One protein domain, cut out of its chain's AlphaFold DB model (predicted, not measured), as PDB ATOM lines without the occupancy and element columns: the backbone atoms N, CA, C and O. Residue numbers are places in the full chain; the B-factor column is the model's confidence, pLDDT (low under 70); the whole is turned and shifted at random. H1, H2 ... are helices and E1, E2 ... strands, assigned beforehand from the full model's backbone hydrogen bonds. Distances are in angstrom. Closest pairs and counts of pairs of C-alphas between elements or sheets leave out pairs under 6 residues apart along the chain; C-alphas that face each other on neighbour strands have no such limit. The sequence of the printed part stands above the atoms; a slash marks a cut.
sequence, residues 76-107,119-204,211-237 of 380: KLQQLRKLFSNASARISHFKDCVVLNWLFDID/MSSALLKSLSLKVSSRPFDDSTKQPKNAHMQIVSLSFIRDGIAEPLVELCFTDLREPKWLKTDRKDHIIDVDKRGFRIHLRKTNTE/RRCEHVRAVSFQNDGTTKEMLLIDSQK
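This is residues 76 to 107, 119 to 204 and 211 to 237 of the 380 residues of an uncharacterized protein of Anisakis simplex (UniProt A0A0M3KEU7). What does the model look like? Two antiparallel sheets stand partly face to face, with H1 set between them at one end; beyond E9, residues 233 to 234 pair with E1 and join the sheets along one side. What makes up each sheet? The larger runs E3, E4, E5, E8, E9 and is strongly twisted; the smaller runs E1, E2, E7, E6, and H2 only grazes both. How large is it? The printed part has 145 residues, mostly strand by class, in the order H1, E1, E2, H2, E3, E4, E5, E6, E7, E8, E9; it is compact, with a radius of gyration of the C-alphas of 15.3 A and spans of 42 by 33 by 31 A.

Where is the larger sheet? E3 is residues 127 to 135, 25.7 A long; E4 is 147 to 157, 30.8 A; E5 is 160 to 170, 29.7 A; E8 is 215 to 221, 19.4 A; and E9 is 227 to 231, ending at C-alpha 231 (-38.944, 20.075, -20.424). Where is the smaller sheet? E1 is residues 88 to 93, E2 is 97 to 103, E6 is 186 to 190 and E7 is 193 to 199, 19.5 A long. Where are the helices? H1 is residues 76 to 86, 15.6 A long, from C-alpha 76 (-53.286, 5.830, -33.211), and H2 is residues 121 to 124.

How do the larger sheet's strands pair? E3, E4 and E5 form a meander, each strand the antiparallel neighbour of the one before, with N 130 and O 152 at 2.9 A and N 151 and O 167 at 2.8 A. E5 and E8 have N 166 and O 219 at 2.9 A, and the hairpin E8 and E9 has N 220 and O 228 at 2.9 A. Where is H1? It is on one face of this sheet, as two layers, helix over sheet, at a height over the sheet of 9.1 A; it lies over E5 and E8 and runs along the strands, at 19 degrees to E5 on the local plane. The closest C-alphas of H1 and E8 are those of Arg 81 and Phe 221, 6.6 A apart, and every O i to N i+4 pair of H1 is within hydrogen-bond range, while H2 is too short for one. How is the smaller sheet paired? N 90 and O 101 of E1 and E2 are 2.8 A apart, N 100 and O 196 of E2 and E7 2.9 A, and N 188 and O 195 of E6 and E7 2.9 A.

Where is the chain cut? Residues 108 to 118 and 205 to 210 are not printed, with C-alpha gaps of 17.5 A and 15.6 A. Which links are long? E3 to E4 and E5 to E6. Where is confidence low? The mean pLDDT of the printed part is 74.6, and 50 residues are under 70, among them 136 to 146 and 221 to 237.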
ATOM      1  N   LYS A  76     -53.623   4.456 -32.791       75.38
ATOM      2  CA  LYS A  76     -53.286   5.830 -33.211       75.38
ATOM      3  C   LYS A  76     -53.024   6.763 -32.032       75.38
ATOM      4  O   LYS A  76     -52.127   7.604 -32.099       75.38
ATOM      5  N   LEU A  77     -53.799   6.625 -30.958       76.75
ATOM      6  CA  LEU A  77     -53.587   7.375 -29.723       76.75
ATOM      7  C   LEU A  77     -52.227   7.034 -29.096       76.75
ATOM      8  O   LEU A  77     -51.476   7.936 -28.731       76.75
ATOM      9  N   GLN A  78     -51.885   5.749 -29.010       76.25
ATOM     10  CA  GLN A  78     -50.605   5.286 -28.471       76.25
ATOM     11  C   GLN A  78     -49.419   5.741 -29.330       76.25
ATOM     12  O   GLN A  78     -48.390   6.148 -28.790       76.25
ATOM     13  N   GLN A  79     -49.563   5.737 -30.658       77.12
ATOM     14  CA  GLN A  79     -48.552   6.276 -31.572       77.12
ATOM     15  C   GLN A  79     -48.317   7.772 -31.325       77.12
ATOM     16  O   GLN A  79     -47.169   8.194 -31.185       77.12
ATOM     17  N   LEU A  80     -49.384   8.568 -31.182       78.56
ATOM     18  CA  LEU A  80     -49.278   9.988 -30.831       78.56
ATOM     19  C   LEU A  80     -48.575  10.200 -29.486       78.56
ATOM     20  O   LEU A  80     -47.665  11.022 -29.399       78.56
ATOM     21  N   ARG A  81     -48.953   9.441 -28.451       78.38
ATOM     22  CA  ARG A  81     -48.319   9.516 -27.124       78.38
ATOM     23  C   ARG A  81     -46.821   9.221 -27.201       78.38
ATOM     24  O   ARG A  81     -46.024   9.978 -26.651       78.38
ATOM     25  N   LYS A  82     -46.436   8.183 -27.946       76.19
ATOM     26  CA  LYS A  82     -45.031   7.813 -28.171       76.19
ATOM     27  C   LYS A  82     -44.247   8.891 -28.931       76.19
ATOM     28  O   LYS A  82     -43.077   9.124 -28.641       76.19
ATOM     29  N   LEU A  83     -44.879   9.568 -29.891       76.69
ATOM     30  CA  LEU A  83     -44.252  10.681 -30.607       76.69
ATOM     31  C   LEU A  83     -43.988  11.859 -29.671       76.69
ATOM     32  O   LEU A  83     -42.860  12.342 -29.602       76.69
ATOM     33  N   PHE A  84     -44.988  12.282 -28.895       75.81
ATOM     34  CA  PHE A  84     -44.806  13.362 -27.924       75.81
ATOM     35  C   PHE A  84     -43.771  13.013 -26.850       75.81
ATOM     36  O   PHE A  84     -42.999  13.883 -26.462       75.81
ATOM     37  N   SER A  85     -43.689  11.754 -26.406       74.25
ATOM     38  CA  SER A  85     -42.723  11.353 -25.373       74.25
ATOM     39  C   SER A  85     -41.262  11.395 -25.824       74.25
ATOM     40  O   SER A  85     -40.381  11.483 -24.961       74.25
ATOM     41  N   ASN A  86     -41.024  11.297 -27.137       72.62
ATOM     42  CA  ASN A  86     -39.697  11.221 -27.751       72.62
ATOM     43  C   ASN A  86     -39.276  12.536 -28.422       72.62
ATOM     44  O   ASN A  86     -38.087  12.782 -28.589       72.62
ATOM     45  N   ALA A  87     -40.235  13.374 -28.813       72.25
ATOM     46  CA  ALA A  87     -39.969  14.608 -29.536       72.25
ATOM     47  C   ALA A  87     -39.399  15.709 -28.634       72.25
ATOM     48  O   ALA A  87     -39.869  15.950 -27.519       72.25
ATOM     49  N   SER A  88     -38.433  16.455 -29.171       73.12
ATOM     50  CA  SER A  88     -37.936  17.673 -28.533       73.12
ATOM     51  C   SER A  88     -38.928  18.814 -28.742       73.12
ATOM     52  O   SER A  88     -39.195  19.223 -29.876       73.12
ATOM     53  N   ALA A  89     -39.444  19.359 -27.642       80.62
ATOM     54  CA  ALA A  89     -40.400  20.456 -27.663       80.62
ATOM     55  C   ALA A  89     -39.699  21.818 -27.504       80.62
ATOM     56  O   ALA A  89     -38.836  22.002 -26.641       80.62
ATOM     57  N   ARG A  90     -40.066  22.790 -28.342       81.12
ATOM     58  CA  ARG A  90     -39.523  24.155 -28.353       81.12
ATOM     59  C   ARG A  90     -40.644  25.179 -28.371       81.12
ATOM     60  O   ARG A  90     -41.653  24.985 -29.043       81.12
ATOM     61  N   ILE A  91     -40.413  26.300 -27.698       83.38
ATOM     62  CA  ILE A  91     -41.321  27.448 -27.717       83.38
ATOM     63  C   ILE A  91     -40.669  28.593 -28.486       83.38
ATOM     64  O   ILE A  91     -39.500  28.934 -28.267       83.38
ATOM     65  N   SER A  92     -41.442  29.186 -29.387       81.88
ATOM     66  CA  SER A  92     -41.073  30.371 -30.150       81.88
ATOM     67  C   SER A  92     -42.110  31.463 -29.914       81.88
ATOM     68  O   SER A  92     -43.310  31.239 -30.059       81.88
ATOM     69  N   HIS A  93     -41.643  32.650 -29.541       80.56
ATOM     70  CA  HIS A  93     -42.495  33.800 -29.270       80.56
ATOM     71  C   HIS A  93     -42.455  34.756 -30.463       80.56
ATOM     72  O   HIS A  93     -41.384  35.215 -30.852       80.56
ATOM     73  N   PHE A  94     -43.622  35.078 -31.015       81.69
ATOM     74  CA  PHE A  94     -43.795  36.071 -32.076       81.69
ATOM     75  C   PHE A  94     -44.616  37.252 -31.556       81.69
ATOM     76  O   PHE A  94     -45.058  37.248 -30.404       81.69
ATOM     77  N   LYS A  95     -44.810  38.283 -32.388       77.88
ATOM     78  CA  LYS A  95     -45.558  39.496 -32.016       77.88
ATOM     79  C   LYS A  95     -46.988  39.151 -31.582       77.88
ATOM     80  O   LYS A  95     -47.386  39.458 -30.465       77.88
ATOM     81  N   ASP A  96     -47.704  38.422 -32.427       82.31
ATOM     82  CA  ASP A  96     -49.141  38.133 -32.346       82.31
ATOM     83  C   ASP A  96     -49.475  36.693 -31.909       82.31
ATOM     84  O   ASP A  96     -50.638  36.354 -31.665       82.31
ATOM     85  N   CYS A  97     -48.468  35.824 -31.816       86.81
ATOM     86  CA  CYS A  97     -48.656  34.421 -31.479       86.81
ATOM     87  C   CYS A  97     -47.478  33.814 -30.712       86.81
ATOM     88  O   CYS A  97     -46.382  34.369 -30.620       86.81
ATOM     89  N   VAL A  98     -47.733  32.648 -30.136       86.44
ATOM     90  CA  VAL A  98     -46.743  31.737 -29.567       86.44
ATOM     91  C   VAL A  98     -46.841  30.452 -30.356       86.44
ATOM     92  O   VAL A  98     -47.935  29.927 -30.539       86.44
ATOM     93  N   VAL A  99     -45.709  29.943 -30.821       88.25
ATOM     94  CA  VAL A  99     -45.664  28.682 -31.552       88.25
ATOM     95  C   VAL A  99     -44.940  27.650 -30.715       88.25
ATOM     96  O   VAL A  99     -43.801  27.848 -30.291       88.25
ATOM     97  N   LEU A 100     -45.625  26.541 -30.486       88.25
ATOM     98  CA  LEU A 100     -45.108  25.372 -29.800       88.25
ATOM     99  C   LEU A 100     -44.765  24.338 -30.855       88.25
ATOM    100  O   LEU A 100     -45.637  23.930 -31.616       88.25
ATOM    101  N   ASN A 101     -43.506  23.933 -30.908       86.88
ATOM    102  CA  ASN A 101     -42.989  23.033 -31.924       86.88
ATOM    103  C   ASN A 101     -42.477  21.756 -31.261       86.88
ATOM    104  O   ASN A 101     -41.530  21.813 -30.482       86.88
ATOM    105  N   TRP A 102     -43.048  20.612 -31.615       86.12
ATOM    106  CA  TRP A 102     -42.469  19.296 -31.367       86.12
ATOM    107  C   TRP A 102     -41.806  18.840 -32.652       86.12
ATOM    108  O   TRP A 102     -42.486  18.550 -33.633       86.12
ATOM    109  N   LEU A 103     -40.478  18.827 -32.651       81.25
ATOM    110  CA  LEU A 103     -39.705  18.361 -33.793       81.25
ATOM    111  C   LEU A 103     -39.543  16.849 -33.671       81.25
ATOM    112  O   LEU A 103     -39.108  16.354 -32.627       81.25
ATOM    113  N   PHE A 104     -39.930  16.138 -34.722       77.25
ATOM    114  CA  PHE A 104     -39.672  14.711 -34.834       77.25
ATOM    115  C   PHE A 104     -38.285  14.547 -35.446       77.25
ATOM    116  O   PHE A 104     -38.010  15.130 -36.495       77.25
ATOM    117  N   ASP A 105     -37.407  13.798 -34.778       64.00
ATOM    118  CA  ASP A 105     -36.119  13.432 -35.361       64.00
ATOM    119  C   ASP A 105     -36.395  12.509 -36.551       64.00
ATOM    120  O   ASP A 105     -36.751  11.339 -36.400       64.00
ATOM    121  N   ILE A 106     -36.310  13.077 -37.752       60.78
ATOM    122  CA  ILE A 106     -36.275  12.303 -38.985       60.78
ATOM    123  C   ILE A 106     -34.823  11.855 -39.128       60.78
ATOM    124  O   ILE A 106     -33.986  12.590 -39.649       60.78
ATOM    125  N   ASP A 107     -34.501  10.665 -38.628       55.16
ATOM    126  CA  ASP A 107     -33.236  10.026 -38.973       55.16
ATOM    127  C   ASP A 107     -33.292   9.626 -40.455       55.16
ATOM    128  O   ASP A 107     -33.735   8.531 -40.806       55.16
ATOM    129  N   MET A 119     -49.558  11.512 -40.974       64.06
ATOM    130  CA  MET A 119     -50.629  12.048 -40.149       64.06
ATOM    131  C   MET A 119     -51.741  12.504 -41.083       64.06
ATOM    132  O   MET A 119     -51.737  13.612 -41.606       64.06
ATOM    133  N   SER A 120     -52.666  11.588 -41.366       65.44
ATOM    134  CA  SER A 120     -53.768  11.848 -42.284       65.44
ATOM    135  C   SER A 120     -54.593  13.035 -41.781       65.44
ATOM    136  O   SER A 120     -54.778  13.197 -40.573       65.44
ATOM    137  N   SER A 121     -55.179  13.812 -42.695       67.31
ATOM    138  CA  SER A 121     -56.149  14.876 -42.376       67.31
ATOM    139  C   SER A 121     -57.233  14.419 -41.379       67.31
ATOM    140  O   SER A 121     -57.671  15.183 -40.519       67.31
ATOM    141  N   ALA A 122     -57.628  13.144 -41.432       71.69
ATOM    142  CA  ALA A 122     -58.598  12.558 -40.511       71.69
ATOM    143  C   ALA A 122     -58.130  12.539 -39.043       71.69
ATOM    144  O   ALA A 122     -58.957  12.616 -38.133       71.69
ATOM    145  N   LEU A 123     -56.825  12.438 -38.794       75.81
ATOM    146  CA  LEU A 123     -56.270  12.476 -37.446       75.81
ATOM    147  C   LEU A 123     -56.238  13.903 -36.893       75.81
ATOM    148  O   LEU A 123     -56.635  14.093 -35.752       75.81
ATOM    149  N   LEU A 124     -55.905  14.908 -37.712       78.25
ATOM    150  CA  LEU A 124     -56.022  16.321 -37.321       78.25
ATOM    151  C   LEU A 124     -57.452  16.688 -36.913       78.25
ATOM    152  O   LEU A 124     -57.661  17.355 -35.905       78.25
ATOM    153  N   LYS A 125     -58.453  16.179 -37.644       82.62
ATOM    154  CA  LYS A 125     -59.872  16.346 -37.285       82.62
ATOM    155  C   LYS A 125     -60.241  15.690 -35.954       82.62
ATOM    156  O   LYS A 125     -61.221  16.089 -35.334       82.62
ATOM    157  N   SER A 126     -59.463  14.695 -35.531       85.56
ATOM    158  CA  SER A 126     -59.623  14.006 -34.251       85.56
ATOM    159  C   SER A 126     -58.894  14.725 -33.111       85.56
ATOM    160  O   SER A 126     -58.931  14.252 -31.985       85.56
ATOM    161  N   LEU A 127     -58.207  15.842 -33.365       87.31
ATOM    162  CA  LEU A 127     -57.545  16.630 -32.331       87.31
ATOM    163  C   LEU A 127     -58.407  17.829 -31.936       87.31
ATOM    164  O   LEU A 127     -58.998  18.526 -32.766       87.31
ATOM    165  N   SER A 128     -58.460  18.086 -30.637       88.12
ATOM    166  CA  SER A 128     -59.161  19.214 -30.047       88.12
ATOM    167  C   SER A 128     -58.211  19.985 -29.150       88.12
ATOM    168  O   SER A 128     -57.657  19.435 -28.204       88.12
ATOM    169  N   LEU A 129     -58.056  21.271 -29.445       89.75
ATOM    170  CA  LEU A 129     -57.281  22.206 -28.646       89.75
ATOM    171  C   LEU A 129     -58.234  23.103 -27.863       89.75
ATOM    172  O   LEU A 129     -59.174  23.665 -28.431       89.75
ATOM    173  N   LYS A 130     -57.980  23.241 -26.565       89.38
ATOM    174  CA  LYS A 130     -58.731  24.115 -25.672       89.38
ATOM    175  C   LYS A 130     -57.766  24.970 -24.868       89.38
ATOM    176  O   LYS A 130     -56.822  24.449 -24.289       89.38
ATOM    177  N   VAL A 131     -58.044  26.265 -24.802       86.56
ATOM    178  CA  VAL A 131     -57.341  27.198 -23.921       86.56
ATOM    179  C   VAL A 131     -58.313  27.628 -22.832       86.56
ATOM    180  O   VAL A 131     -59.449  28.005 -23.114       86.56
ATOM    181  N   SER A 132     -57.897  27.524 -21.576       85.88
ATOM    182  CA  SER A 132     -58.706  27.891 -20.415       85.88
ATOM    183  C   SER A 132     -57.861  28.632 -19.392       85.88
ATOM    184  O   SER A 132     -56.652  28.446 -19.344       85.88
ATOM    185  N   SER A 133     -58.484  29.468 -18.570       82.69
ATOM    186  CA  SER A 133     -57.813  30.129 -17.449       82.69
ATOM    187  C   SER A 133     -58.251  29.475 -16.146       82.69
ATOM    188  O   SER A 133     -59.443  29.226 -15.955       82.69
ATOM    189  N   ARG A 134     -57.302  29.208 -15.250       80.00
ATOM    190  CA  ARG A 134     -57.560  28.730 -13.889       80.00
ATOM    191  C   ARG A 134     -56.741  29.549 -12.886       80.00
ATOM    192  O   ARG A 134     -55.655  30.005 -13.245       80.00
ATOM    193  N   PRO A 135     -57.236  29.759 -11.657       72.19
ATOM    194  CA  PRO A 135     -56.413  30.320 -10.592       72.19
ATOM    195  C   PRO A 135     -55.188  29.422 -10.360       72.19
ATOM    196  O   PRO A 135     -55.278  28.197 -10.473       72.19
ATOM    197  N   PHE A 136     -54.033  30.039 -10.128       66.25
ATOM    198  CA  PHE A 136     -52.789  29.328  -9.855       66.25
ATOM    199  C   PHE A 136     -52.748  28.947  -8.373       66.25
ATOM    200  O   PHE A 136     -52.733  29.821  -7.512       66.25
ATOM    201  N   ASP A 137     -52.765  27.647  -8.097       59.22
ATOM    202  CA  ASP A 137     -52.926  27.088  -6.751       59.22
ATOM    203  C   ASP A 137     -51.610  26.437  -6.297       59.22
ATOM    204  O   ASP A 137     -51.528  25.235  -6.063       59.22
ATOM    205  N   ASP A 138     -50.527  27.220  -6.277       57.97
ATOM    206  CA  ASP A 138     -49.252  26.766  -5.717       57.97
ATOM    207  C   ASP A 138     -49.068  27.389  -4.331       57.97
ATOM    208  O   ASP A 138     -48.758  28.574  -4.170       57.97
ATOM    209  N   SER A 139     -49.327  26.570  -3.315       50.44
ATOM    210  CA  SER A 139     -49.513  26.946  -1.910       50.44
ATOM    211  C   SER A 139     -48.259  27.472  -1.213       50.44
ATOM    212  O   SER A 139     -48.315  27.780  -0.022       50.44
ATOM    213  N   THR A 140     -47.124  27.592  -1.912       48.59
ATOM    214  CA  THR A 140     -45.852  27.869  -1.241       48.59
ATOM    215  C   THR A 140     -45.161  29.184  -1.587       48.59
ATOM    216  O   THR A 140     -44.511  29.699  -0.680       48.59
ATOM    217  N   LYS A 141     -45.263  29.795  -2.784       53.81
ATOM    218  CA  LYS A 141     -44.415  30.981  -3.100       53.81
ATOM    219  C   LYS A 141     -44.912  31.986  -4.160       53.81
ATOM    220  O   LYS A 141     -44.069  32.573  -4.834       53.81
ATOM    221  N   GLN A 142     -46.210  32.259  -4.338       55.59
ATOM    222  CA  GLN A 142     -46.633  33.266  -5.339       55.59
ATOM    223  C   GLN A 142     -47.844  34.138  -4.940       55.59
ATOM    224  O   GLN A 142     -48.578  33.793  -4.013       55.59
ATOM    225  N   PRO A 143     -48.009  35.332  -5.561       55.09
ATOM    226  CA  PRO A 143     -49.004  36.326  -5.155       55.09
ATOM    227  C   PRO A 143     -50.445  35.816  -5.295       55.09
ATOM    228  O   PRO A 143     -50.785  35.151  -6.270       55.09
ATOM    229  N   LYS A 144     -51.311  36.219  -4.351       54.62
ATOM    230  CA  LYS A 144     -52.709  35.769  -4.155       54.62
ATOM    231  C   LYS A 144     -53.680  35.943  -5.347       54.62
ATOM    232  O   LYS A 144     -54.846  35.619  -5.196       54.62
ATOM    233  N   ASN A 145     -53.228  36.413  -6.511       57.72
ATOM    234  CA  ASN A 145     -54.050  36.659  -7.705       57.72
ATOM    235  C   ASN A 145     -53.442  36.104  -9.010       57.72
ATOM    236  O   ASN A 145     -53.901  36.451 -10.104       57.72
ATOM    237  N   ALA A 146     -52.412  35.258  -8.931       63.25
ATOM    238  CA  ALA A 146     -51.834  34.630 -10.113       63.25
ATOM    239  C   ALA A 146     -52.876  33.735 -10.812       63.25
ATOM    240  O   ALA A 146     -53.523  32.899 -10.182       63.25
ATOM    241  N   HIS A 147     -53.056  33.914 -12.121       71.62
ATOM    242  CA  HIS A 147     -53.843  32.993 -12.942       71.62
ATOM    243  C   HIS A 147     -52.914  32.299 -13.928       71.62
ATOM    244  O   HIS A 147     -52.034  32.928 -14.515       71.62
ATOM    245  N   MET A 148     -53.148  31.008 -14.135       80.19
ATOM    246  CA  MET A 148     -52.516  30.248 -15.202       80.19
ATOM    247  C   MET A 148     -53.465  30.097 -16.386       80.19
ATOM    248  O   MET A 148     -54.671  29.891 -16.221       80.19
ATOM    249  N   GLN A 149     -52.911  30.161 -17.592       83.69
ATOM    250  CA  GLN A 149     -53.601  29.726 -18.796       83.69
ATOM    251  C   GLN A 149     -53.159  28.307 -19.131       83.69
ATOM    252  O   GLN A 149     -51.978  28.035 -19.323       83.69
ATOM    253  N   ILE A 150     -54.123  27.402 -19.184       85.44
ATOM    254  CA  ILE A 150     -53.927  25.999 -19.513       85.44
ATOM    255  C   ILE A 150     -54.334  25.783 -20.961       85.44
ATOM    256  O   ILE A 150     -55.473  26.067 -21.346       85.44
ATOM    257  N   VAL A 151     -53.411  25.251 -21.748       87.69
ATOM    258  CA  VAL A 151     -53.634  24.804 -23.116       87.69
ATOM    259  C   VAL A 151     -53.653  23.280 -23.110       87.69
ATOM    260  O   VAL A 151     -52.620  22.641 -22.930       87.69
ATOM    261  N   SER A 152     -54.830  22.700 -23.318       88.50
ATOM    262  CA  SER A 152     -55.035  21.254 -23.344       88.50
ATOM    263  C   SER A 152     -55.277  20.795 -24.780       88.50
ATOM    264  O   SER A 152     -56.202  21.259 -25.454       88.50
ATOM    265  N   LEU A 153     -54.450  19.865 -25.244       89.44
ATOM    266  CA  LEU A 153     -54.623  19.136 -26.491       89.44
ATOM    267  C   LEU A 153     -55.169  17.742 -26.170       89.44
ATOM    268  O   LEU A 153     -54.560  16.988 -25.410       89.44
ATOM    269  N   SER A 154     -56.298  17.383 -26.771       87.62
ATOM    270  CA  SER A 154     -56.961  16.092 -26.571       87.62
ATOM    271  C   SER A 154     -57.277  15.418 -27.901       87.62
ATOM    272  O   SER A 154     -57.600  16.079 -28.886       87.62
ATOM    273  N   PHE A 155     -57.225  14.092 -27.917       86.00
ATOM    274  CA  PHE A 155     -57.740  13.266 -28.998       86.00
ATOM    275  C   PHE A 155     -59.221  12.975 -28.748       86.00
ATOM    276  O   PHE A 155     -59.572  12.383 -27.729       86.00
ATOM    277  N   ILE A 156     -60.087  13.389 -29.671       85.00
ATOM    278  CA  ILE A 156     -61.532  13.179 -29.635       85.00
ATOM    279  C   ILE A 156     -61.969  12.496 -30.929       85.00
ATOM    280  O   ILE A 156     -61.974  13.110 -31.996       85.00
ATOM    281  N   ARG A 157     -62.367  11.226 -30.841       82.06
ATOM    282  CA  ARG A 157     -62.888  10.472 -31.987       82.06
ATOM    283  C   ARG A 157     -63.779   9.321 -31.543       82.06
ATOM    284  O   ARG A 157     -63.396   8.549 -30.674       82.06
ATOM    285  N   ASP A 158     -64.943   9.171 -32.174       77.19
ATOM    286  CA  ASP A 158     -65.823   7.998 -32.037       77.19
ATOM    287  C   ASP A 158     -66.119   7.591 -30.573       77.19
ATOM    288  O   ASP A 158     -66.179   6.406 -30.237       77.19
ATOM    289  N   GLY A 159     -66.292   8.584 -29.690       72.00
ATOM    290  CA  GLY A 159     -66.571   8.394 -28.260       72.00
ATOM    291  C   GLY A 159     -65.342   8.226 -27.359       72.00
ATOM    292  O   GLY A 159     -65.511   8.083 -26.152       72.00
ATOM    293  N   ILE A 160     -64.129   8.262 -27.912       75.94
ATOM    294  CA  ILE A 160     -62.872   8.355 -27.159       75.94
ATOM    295  C   ILE A 160     -62.536   9.836 -27.004       75.94
ATOM    296  O   ILE A 160     -62.520  10.554 -28.001       75.94
ATOM    297  N   ALA A 161     -62.282  10.280 -25.773       81.06
ATOM    298  CA  ALA A 161     -61.841  11.632 -25.447       81.06
ATOM    299  C   ALA A 161     -60.686  11.536 -24.445       81.06
ATOM    300  O   ALA A 161     -60.907  11.317 -23.259       81.06
ATOM    301  N   GLU A 162     -59.457  11.650 -24.939       80.50
ATOM    302  CA  GLU A 162     -58.243  11.383 -24.165       80.50
ATOM    303  C   GLU A 162     -57.287  12.576 -24.249       80.50
ATOM    304  O   GLU A 162     -57.015  13.062 -25.353       80.50
ATOM    305  N   PRO A 163     -56.752  13.076 -23.124       80.88
ATOM    306  CA  PRO A 163     -55.747  14.126 -23.158       80.88
ATOM    307  C   PRO A 163     -54.430  13.587 -23.737       80.88
ATOM    308  O   PRO A 163     -54.045  12.434 -23.522       80.88
ATOM    309  N   LEU A 164     -53.749  14.435 -24.506       82.81
ATOM    310  CA  LEU A 164     -52.445  14.150 -25.107       82.81
ATOM    311  C   LEU A 164     -51.353  14.973 -24.441       82.81
ATOM    312  O   LEU A 164     -50.349  14.425 -23.990       82.81
ATOM    313  N   VAL A 165     -51.571  16.286 -24.393       84.19
ATOM    314  CA  VAL A 165     -50.629  17.255 -23.844       84.19
ATOM    315  C   VAL A 165     -51.407  18.320 -23.093       84.19
ATOM    316  O   VAL A 165     -52.408  18.833 -23.594       84.19
ATOM    317  N   GLU A 166     -50.921  18.681 -21.916       84.50
ATOM    318  CA  GLU A 166     -51.368  19.863 -21.194       84.50
ATOM    319  C   GLU A 166     -50.190  20.804 -20.970       84.50
ATOM    320  O   GLU A 166     -49.109  20.371 -20.574       84.50
ATOM    321  N   LEU A 167     -50.398  22.083 -21.266       83.62
ATOM    322  CA  LEU A 167     -49.404  23.129 -21.095       83.62
ATOM    323  C   LEU A 167     -49.945  24.177 -20.145       83.62
ATOM    324  O   LEU A 167     -50.993  24.763 -20.411       83.62
ATOM    325  N   CYS A 168     -49.204  24.457 -19.087       80.81
ATOM    326  CA  CYS A 168     -49.548  25.516 -18.152       80.81
ATOM    327  C   CYS A 168     -48.639  26.711 -18.399       80.81
ATOM    328  O   CYS A 168     -47.424  26.586 -18.280       80.81
ATOM    329  N   PHE A 169     -49.239  27.852 -18.726       79.06
ATOM    330  CA  PHE A 169     -48.573  29.138 -18.866       79.06
ATOM    331  C   PHE A 169     -48.898  29.996 -17.650       79.06
ATOM    332  O   PHE A 169     -50.069  30.268 -17.380       79.06
ATOM    333  N   THR A 170     -47.872  30.452 -16.940       72.06
ATOM    334  CA  THR A 170     -48.013  31.462 -15.888       72.06
ATOM    335  C   THR A 170     -47.359  32.764 -16.331       72.06
ATOM    336  O   THR A 170     -46.159  32.825 -16.610       72.06
ATOM    337  N   ASP A 171     -48.163  33.820 -16.407       69.19
ATOM    338  CA  ASP A 171     -47.671  35.192 -16.488       69.19
ATOM    339  C   ASP A 171     -48.338  35.994 -15.370       69.19
ATOM    340  O   ASP A 171     -49.558  36.176 -15.351       69.19
ATOM    341  N   LEU A 172     -47.532  36.437 -14.403       64.00
ATOM    342  CA  LEU A 172     -48.002  37.179 -13.236       64.00
ATOM    343  C   LEU A 172     -48.511  38.585 -13.577       64.00
ATOM    344  O   LEU A 172     -49.188  39.198 -12.751       64.00
ATOM    345  N   ARG A 173     -48.175  39.115 -14.758       65.62
ATOM    346  CA  ARG A 173     -48.523  40.480 -15.175       65.62
ATOM    347  C   ARG A 173     -49.745  40.506 -16.079       65.62
ATOM    348  O   ARG A 173     -50.596  41.372 -15.911       65.62
ATOM    349  N   GLU A 174     -49.856  39.542 -16.990       71.00
ATOM    350  CA  GLU A 174     -51.004  39.416 -17.890       71.00
ATOM    351  C   GLU A 174     -51.658  38.029 -17.774       71.00
ATOM    352  O   GLU A 174     -51.377  37.127 -18.560       71.00
ATOM    353  N   PRO A 175     -52.610  37.835 -16.844       67.25
ATOM    354  CA  PRO A 175     -53.246  36.532 -16.605       67.25
ATOM    355  C   PRO A 175     -54.075  35.986 -17.789       67.25
ATOM    356  O   PRO A 175     -54.522  34.836 -17.766       67.25
ATOM    357  N   LYS A 176     -54.342  36.813 -18.809       76.56
ATOM    358  CA  LYS A 176     -55.183  36.496 -19.977       76.56
ATOM    359  C   LYS A 176     -54.544  36.963 -21.287       76.56
ATOM    360  O   LYS A 176     -55.180  37.663 -22.074       76.56
ATOM    361  N   TRP A 177     -53.289  36.598 -21.512       80.06
ATOM    362  CA  TRP A 177     -52.525  37.034 -22.684       80.06
ATOM    363  C   TRP A 177     -52.717  36.141 -23.923       80.06
ATOM    364  O   TRP A 177     -52.442  36.579 -25.036       80.06
ATOM    365  N   LEU A 178     -53.227  34.911 -23.770       84.81
ATOM    366  CA  LEU A 178     -53.671  34.036 -24.863       84.81
ATOM    367  C   LEU A 178     -55.185  34.125 -25.072       84.81
ATOM    368  O   LEU A 178     -55.953  34.155 -24.105       84.81
ATOM    369  N   LYS A 179     -55.621  34.104 -26.336       84.75
ATOM    370  CA  LYS A 179     -57.046  34.015 -26.684       84.75
ATOM    371  C   LYS A 179     -57.608  32.661 -26.260       84.75
ATOM    372  O   LYS A 179     -56.916  31.647 -26.312       84.75
ATOM    373  N   THR A 180     -58.875  32.615 -25.870       83.69
ATOM    374  CA  THR A 180     -59.544  31.363 -25.473       83.69
ATOM    375  C   THR A 180     -60.305  30.696 -26.614       83.69
ATOM    376  O   THR A 180     -60.582  29.497 -26.554       83.69
ATOM    377  N   ASP A 181     -60.632  31.449 -27.662       81.44
ATOM    378  CA  ASP A 181     -61.451  30.968 -28.766       81.44
ATOM    379  C   ASP A 181     -60.685  29.975 -29.644       81.44
ATOM    380  O   ASP A 181     -59.613  30.263 -30.171       81.44
ATOM    381  N   ARG A 182     -61.276  28.794 -29.865       73.12
ATOM    382  CA  ARG A 182     -60.655  27.714 -30.651       73.12
ATOM    383  C   ARG A 182     -60.266  28.147 -32.067       73.12
ATOM    384  O   ARG A 182     -59.236  27.705 -32.555       73.12
ATOM    385  N   LYS A 183     -61.083  28.986 -32.715       81.31
ATOM    386  CA  LYS A 183     -60.863  29.469 -34.094       81.31
ATOM    387  C   LYS A 183     -59.576  30.277 -34.258       81.31
ATOM    388  O   LYS A 183     -59.086  30.409 -35.371       81.31
ATOM    389  N   ASP A 184     -59.060  30.826 -33.163       82.69
ATOM    390  CA  ASP A 184     -57.854  31.635 -33.204       82.69
ATOM    391  C   ASP A 184     -56.594  30.765 -33.213       82.69
ATOM    392  O   ASP A 184     -55.542  31.217 -33.647       82.69
ATOM    393  N   HIS A 185     -56.685  29.504 -32.793       87.06
ATOM    394  CA  HIS A 185     -55.525  28.629 -32.664       87.06
ATOM    395  C   HIS A 185     -55.451  27.622 -33.806       87.06
ATOM    396  O   HIS A 185     -56.465  27.081 -34.244       87.06
ATOM    397  N   ILE A 186     -54.235  27.345 -34.270       89.25
ATOM    398  CA  ILE A 186     -53.994  26.466 -35.421       89.25
ATOM    399  C   ILE A 186     -53.134  25.286 -34.976       89.25
ATOM    400  O   ILE A 186     -52.173  25.457 -34.224       89.25
ATOM    401  N   ILE A 187     -53.500  24.089 -35.430       88.62
ATOM    402  CA  ILE A 187     -52.713  22.868 -35.255       88.62
ATOM    403  C   ILE A 187     -52.204  22.461 -36.631       88.62
ATOM    404  O   ILE A 187     -53.005  22.092 -37.488       88.62
ATOM    405  N   ASP A 188     -50.888  22.477 -36.801       86.75
ATOM    406  CA  ASP A 188     -50.222  22.068 -38.031       86.75
ATOM    407  C   ASP A 188     -49.356  20.843 -37.774       86.75
ATOM    408  O   ASP A 188     -48.630  20.762 -36.782       86.75
ATOM    409  N   VAL A 189     -49.424  19.872 -38.678       81.56
ATOM    410  CA  VAL A 189     -48.641  18.640 -38.577       81.56
ATOM    411  C   VAL A 189     -48.089  18.291 -39.937       81.56
ATOM    412  O   VAL A 189     -48.822  18.232 -40.921       81.56
ATOM    413  N   ASP A 190     -46.791  18.043 -39.977       78.88
ATOM    414  CA  ASP A 190     -46.098  17.581 -41.164       78.88
ATOM    415  C   ASP A 190     -45.085  16.490 -40.802       78.88
ATOM    416  O   ASP A 190     -45.002  16.023 -39.666       78.88
ATOM    417  N   LYS A 191     -44.295  16.075 -41.794       74.69
ATOM    418  CA  LYS A 191     -43.228  15.089 -41.599       74.69
ATOM    419  C   LYS A 191     -42.155  15.533 -40.597       74.69
ATOM    420  O   LYS A 191     -41.502  14.682 -40.016       74.69
ATOM    421  N   ARG A 192     -41.952  16.845 -40.418       76.88
ATOM    422  CA  ARG A 192     -40.895  17.430 -39.578       76.88
ATOM    423  C   ARG A 192     -41.333  17.588 -38.130       76.88
ATOM    424  O   ARG A 192     -40.484  17.701 -37.247       76.88
ATOM    425  N   GLY A 193     -42.635  17.639 -37.873       82.88
ATOM    426  CA  GLY A 193     -43.111  17.848 -36.523       82.88
ATOM    427  C   GLY A 193     -44.586  18.170 -36.387       82.88
ATOM    428  O   GLY A 193     -45.366  18.219 -37.337       82.88
ATOM    429  N   PHE A 194     -44.932  18.444 -35.139       86.56
ATOM    430  CA  PHE A 194     -46.240  18.886 -34.692       86.56
ATOM    431  C   PHE A 194     -46.133  20.311 -34.149       86.56
ATOM    432  O   PHE A 194     -45.249  20.609 -33.343       86.56
ATOM    433  N   ARG A 195     -47.014  21.206 -34.594       89.50
ATOM    434  CA  ARG A 195     -46.958  22.638 -34.294       89.50
ATOM    435  C   ARG A 195     -48.307  23.143 -33.802       89.50
ATOM    436  O   ARG A 195     -49.337  22.874 -34.411       89.50
ATOM    437  N   ILE A 196     -48.297  23.892 -32.702       91.00
ATOM    438  CA  ILE A 196     -49.477  24.590 -32.185       91.00
ATOM    439  C   ILE A 196     -49.209  26.085 -32.230       91.00
ATOM    440  O   ILE A 196     -48.277  26.570 -31.590       91.00
ATOM    441  N   HIS A 197     -50.057  26.813 -32.943       91.00
ATOM    442  CA  HIS A 197     -50.049  28.267 -32.994       91.00
ATOM    443  C   HIS A 197     -51.103  28.796 -32.027       91.00
ATOM    444  O   HIS A 197     -52.300  28.596 -32.237       91.00
ATOM    445  N   LEU A 198     -50.650  29.475 -30.975       90.44
ATOM    446  CA  LEU A 198     -51.488  30.083 -29.952       90.44
ATOM    447  C   LEU A 198     -51.545  31.596 -30.150       90.44
ATOM    448  O   LEU A 198     -50.516  32.268 -30.082       90.44
ATOM    449  N   ARG A 199     -52.730  32.158 -30.397       89.25
ATOM    450  CA  ARG A 199     -52.899  33.609 -30.591       89.25
ATOM    451  C   ARG A 199     -52.925  34.364 -29.276       89.25
ATOM    452  O   ARG A 199     -53.552  33.921 -28.313       89.25
ATOM    453  N   LYS A 200     -52.313  35.548 -29.278       86.12
ATOM    454  CA  LYS A 200     -52.345  36.474 -28.143       86.12
ATOM    455  C   LYS A 200     -53.582  37.377 -28.181       86.12
ATOM    456  O   LYS A 200     -54.107  37.667 -29.258       86.12
ATOM    457  N   THR A 201     -54.064  37.796 -27.013       79.44
ATOM    458  CA  THR A 201     -55.176  38.751 -26.851       79.44
ATOM    459  C   THR A 201     -54.744  40.183 -27.144       79.44
ATOM    460  O   THR A 201     -55.499  40.906 -27.788       79.44
ATOM    461  N   ASN A 202     -53.532  40.571 -26.733       69.12
ATOM    462  CA  ASN A 202     -53.017  41.929 -26.886       69.12
ATOM    463  C   ASN A 202     -52.135  42.064 -28.139       69.12
ATOM    464  O   ASN A 202     -51.181  41.309 -28.329       69.12
ATOM    465  N   THR A 203     -52.478  43.023 -29.004       57.88
ATOM    466  CA  THR A 203     -51.758  43.342 -30.256       57.88
ATOM    467  C   THR A 203     -51.158  44.746 -30.255       57.88
ATOM    468  O   THR A 203     -50.579  45.134 -31.269       57.88
ATOM    469  N   GLU A 204     -51.265  45.494 -29.147       53.25
ATOM    470  CA  GLU A 204     -50.790  46.877 -29.093       53.25
ATOM    471  C   GLU A 204     -49.303  46.960 -29.457       53.25
ATOM    472  O   GLU A 204     -48.416  46.375 -28.826       53.25
ATOM    473  N   ARG A 211     -40.738  39.641 -21.805       52.31
ATOM    474  CA  ARG A 211     -40.457  38.901 -20.590       52.31
ATOM    475  C   ARG A 211     -41.311  37.656 -20.648       52.31
ATOM    476  O   ARG A 211     -42.532  37.732 -20.693       52.31
ATOM    477  N   ARG A 212     -40.568  36.560 -20.757       53.97
ATOM    478  CA  ARG A 212     -40.969  35.177 -20.969       53.97
ATOM    479  C   ARG A 212     -42.107  34.803 -20.032       53.97
ATOM    480  O   ARG A 212     -42.106  35.232 -18.880       53.97
ATOM    481  N   CYS A 213     -43.004  33.954 -20.526       55.47
ATOM    482  CA  CYS A 213     -43.836  33.129 -19.662       55.47
ATOM    483  C   CYS A 213     -42.944  32.560 -18.551       55.47
ATOM    484  O   CYS A 213     -41.905  31.964 -18.850       55.47
ATOM    485  N   GLU A 214     -43.288  32.822 -17.292       53.53
ATOM    486  CA  GLU A 214     -42.384  32.569 -16.165       53.53
ATOM    487  C   GLU A 214     -42.196  31.073 -15.940       53.53
ATOM    488  O   GLU A 214     -41.109  30.606 -15.596       53.53
ATOM    489  N   HIS A 215     -43.254  30.313 -16.207       57.34
ATOM    490  CA  HIS A 215     -43.232  28.871 -16.178       57.34
ATOM    491  C   HIS A 215     -44.038  28.325 -17.351       57.34
ATOM    492  O   HIS A 215     -45.185  28.723 -17.558       57.34
ATOM    493  N   VAL A 216     -43.434  27.415 -18.119       60.91
ATOM    494  CA  VAL A 216     -44.179  26.568 -19.050       60.91
ATOM    495  C   VAL A 216     -43.935  25.126 -18.664       60.91
ATOM    496  O   VAL A 216     -42.834  24.604 -18.842       60.91
ATOM    497  N   ARG A 217     -44.975  24.491 -18.133       63.19
ATOM    498  CA  ARG A 217     -44.957  23.070 -17.804       63.19
ATOM    499  C   ARG A 217     -45.726  22.325 -18.870       63.19
ATOM    500  O   ARG A 217     -46.908  22.597 -19.047       63.19
ATOM    501  N   ALA A 218     -45.066  21.408 -19.568       68.88
ATOM    502  CA  ALA A 218     -45.742  20.466 -20.441       68.88
ATOM    503  C   ALA A 218     -45.896  19.132 -19.728       68.88
ATOM    504  O   ALA A 218     -44.943  18.613 -19.154       68.88
ATOM    505  N   VAL A 219     -47.086  18.557 -19.801       67.38
ATOM    506  CA  VAL A 219     -47.363  17.215 -19.313       67.38
ATOM    507  C   VAL A 219     -47.872  16.390 -20.481       67.38
ATOM    508  O   VAL A 219     -48.863  16.752 -21.109       67.38
ATOM    509  N   SER A 220     -47.181  15.294 -20.776       70.69
ATOM    510  CA  SER A 220     -47.637  14.281 -21.730       70.69
ATOM    511  C   SER A 220     -48.233  13.097 -20.983       70.69
ATOM    512  O   SER A 220     -47.741  12.725 -19.917       70.69
ATOM    513  N   PHE A 221     -49.282  12.497 -21.534       64.44
ATOM    514  CA  PHE A 221     -49.893  11.299 -20.960       64.44
ATOM    515  C   PHE A 221     -49.309  10.056 -21.631       64.44
ATOM    516  O   PHE A 221     -49.336   9.934 -22.856       64.44
ATOM    517  N   GLN A 222     -48.760   9.142 -20.837       67.12
ATOM    518  CA  GLN A 222     -48.213   7.866 -21.288       67.12
ATOM    519  C   GLN A 222     -49.329   6.853 -21.598       67.12
ATOM    520  O   GLN A 222     -50.522   7.091 -21.386       67.12
ATOM    521  N   ASN A 223     -48.954   5.697 -22.148       58.50
ATOM    522  CA  ASN A 223     -49.905   4.644 -22.528       58.50
ATOM    523  C   ASN A 223     -50.629   4.020 -21.324       58.50
ATOM    524  O   ASN A 223     -51.751   3.550 -21.476       58.50
ATOM    525  N   ASP A 224     -50.014   4.056 -20.145       62.72
ATOM    526  CA  ASP A 224     -50.571   3.601 -18.867       62.72
ATOM    527  C   ASP A 224     -51.414   4.678 -18.152       62.72
ATOM    528  O   ASP A 224     -51.932   4.438 -17.066       62.72
ATOM    529  N   GLY A 225     -51.569   5.862 -18.761       58.88
ATOM    530  CA  GLY A 225     -52.279   7.002 -18.179       58.88
ATOM    531  C   GLY A 225     -51.430   7.850 -17.229       58.88
ATOM    532  O   GLY A 225     -51.915   8.874 -16.749       58.88
ATOM    533  N   THR A 226     -50.168   7.484 -16.985       66.44
ATOM    534  CA  THR A 226     -49.268   8.292 -16.156       66.44
ATOM    535  C   THR A 226     -48.853   9.569 -16.874       66.44
ATOM    536  O   THR A 226     -48.759   9.640 -18.100       66.44
ATOM    537  N   THR A 227     -48.593  10.615 -16.101       66.19
ATOM    538  CA  THR A 227     -48.135  11.904 -16.613       66.19
ATOM    539  C   THR A 227     -46.614  11.965 -16.624       66.19
ATOM    540  O   THR A 227     -45.981  11.804 -15.581       66.19
ATOM    541  N   LYS A 228     -46.015  12.251 -17.780       69.25
ATOM    542  CA  LYS A 228     -44.591  12.566 -17.921       69.25
ATOM    543  C   LYS A 228     -44.429  14.061 -18.157       69.25
ATOM    544  O   LYS A 228     -44.903  14.592 -19.163       69.25
ATOM    545  N   GLU A 229     -43.733  14.717 -17.239       68.38
ATOM    546  CA  GLU A 229     -43.334  16.111 -17.396       68.38
ATOM    547  C   GLU A 229     -42.321  16.247 -18.537       68.38
ATOM    548  O   GLU A 229     -41.342  15.503 -18.626       68.38
ATOM    549  N   MET A 230     -42.588  17.181 -19.441       64.69
ATOM    550  CA  MET A 230     -41.731  17.506 -20.567       64.69
ATOM    551  C   MET A 230     -41.046  18.841 -20.304       64.69
ATOM    552  O   MET A 230     -41.690  19.853 -20.024       64.69
ATOM    553  N   LEU A 231     -39.725  18.850 -20.463       64.19
ATOM    554  CA  LEU A 231     -38.944  20.075 -20.424       64.19
ATOM    555  C   LEU A 231     -39.137  20.832 -21.737       64.19
ATOM    556  O   LEU A 231     -38.621  20.437 -22.783       64.19
ATOM    557  N   LEU A 232     -39.879  21.933 -21.677       63.94
ATOM    558  CA  LEU A 232     -39.969  22.879 -22.779       63.94
ATOM    559  C   LEU A 232     -38.767  23.819 -22.735       63.94
ATOM    560  O   LEU A 232     -38.607  24.617 -21.810       63.94
ATOM    561  N   ILE A 233     -37.912  23.726 -23.750       63.19
ATOM    562  CA  ILE A 233     -36.777  24.634 -23.875       63.19
ATOM    563  C   ILE A 233     -37.274  25.909 -24.558       63.19
ATOM    564  O   ILE A 233     -37.569  25.916 -25.758       63.19
ATOM    565  N   ASP A 234     -37.347  26.999 -23.793       64.38
ATOM    566  CA  ASP A 234     -37.484  28.337 -24.360       64.38
ATOM    567  C   ASP A 234     -36.240  28.630 -25.212       64.38
ATOM    568  O   ASP A 234     -35.101  28.589 -24.732       64.38
ATOM    569  N   SER A 235     -36.460  28.895 -26.498       59.97
ATOM    570  CA  SER A 235     -35.399  29.233 -27.449       59.97
ATOM    571  C   SER A 235     -34.538  30.401 -26.963       59.97
ATOM    572  O   SER A 235     -33.320  30.362 -27.122       59.97
ATOM    573  N   GLN A 236     -35.131  31.378 -26.278       56.88
ATOM    574  CA  GLN A 236     -34.429  32.542 -25.745       56.88
ATOM    575  C   GLN A 236     -33.602  32.166 -24.505       56.88
ATOM    576  O   GLN A 236     -32.474  32.628 -24.361       56.88
ATOM    577  N   LYS A 237     -34.095  31.251 -23.657       61.19
ATOM    578  CA  LYS A 237     -33.320  30.675 -22.540       61.19
ATOM    579  C   LYS A 237     -32.120  29.869 -23.044       61.19
ATOM    580  O   LYS A 237     -31.032  29.994 -22.494       61.19
TER     581      LYS A 237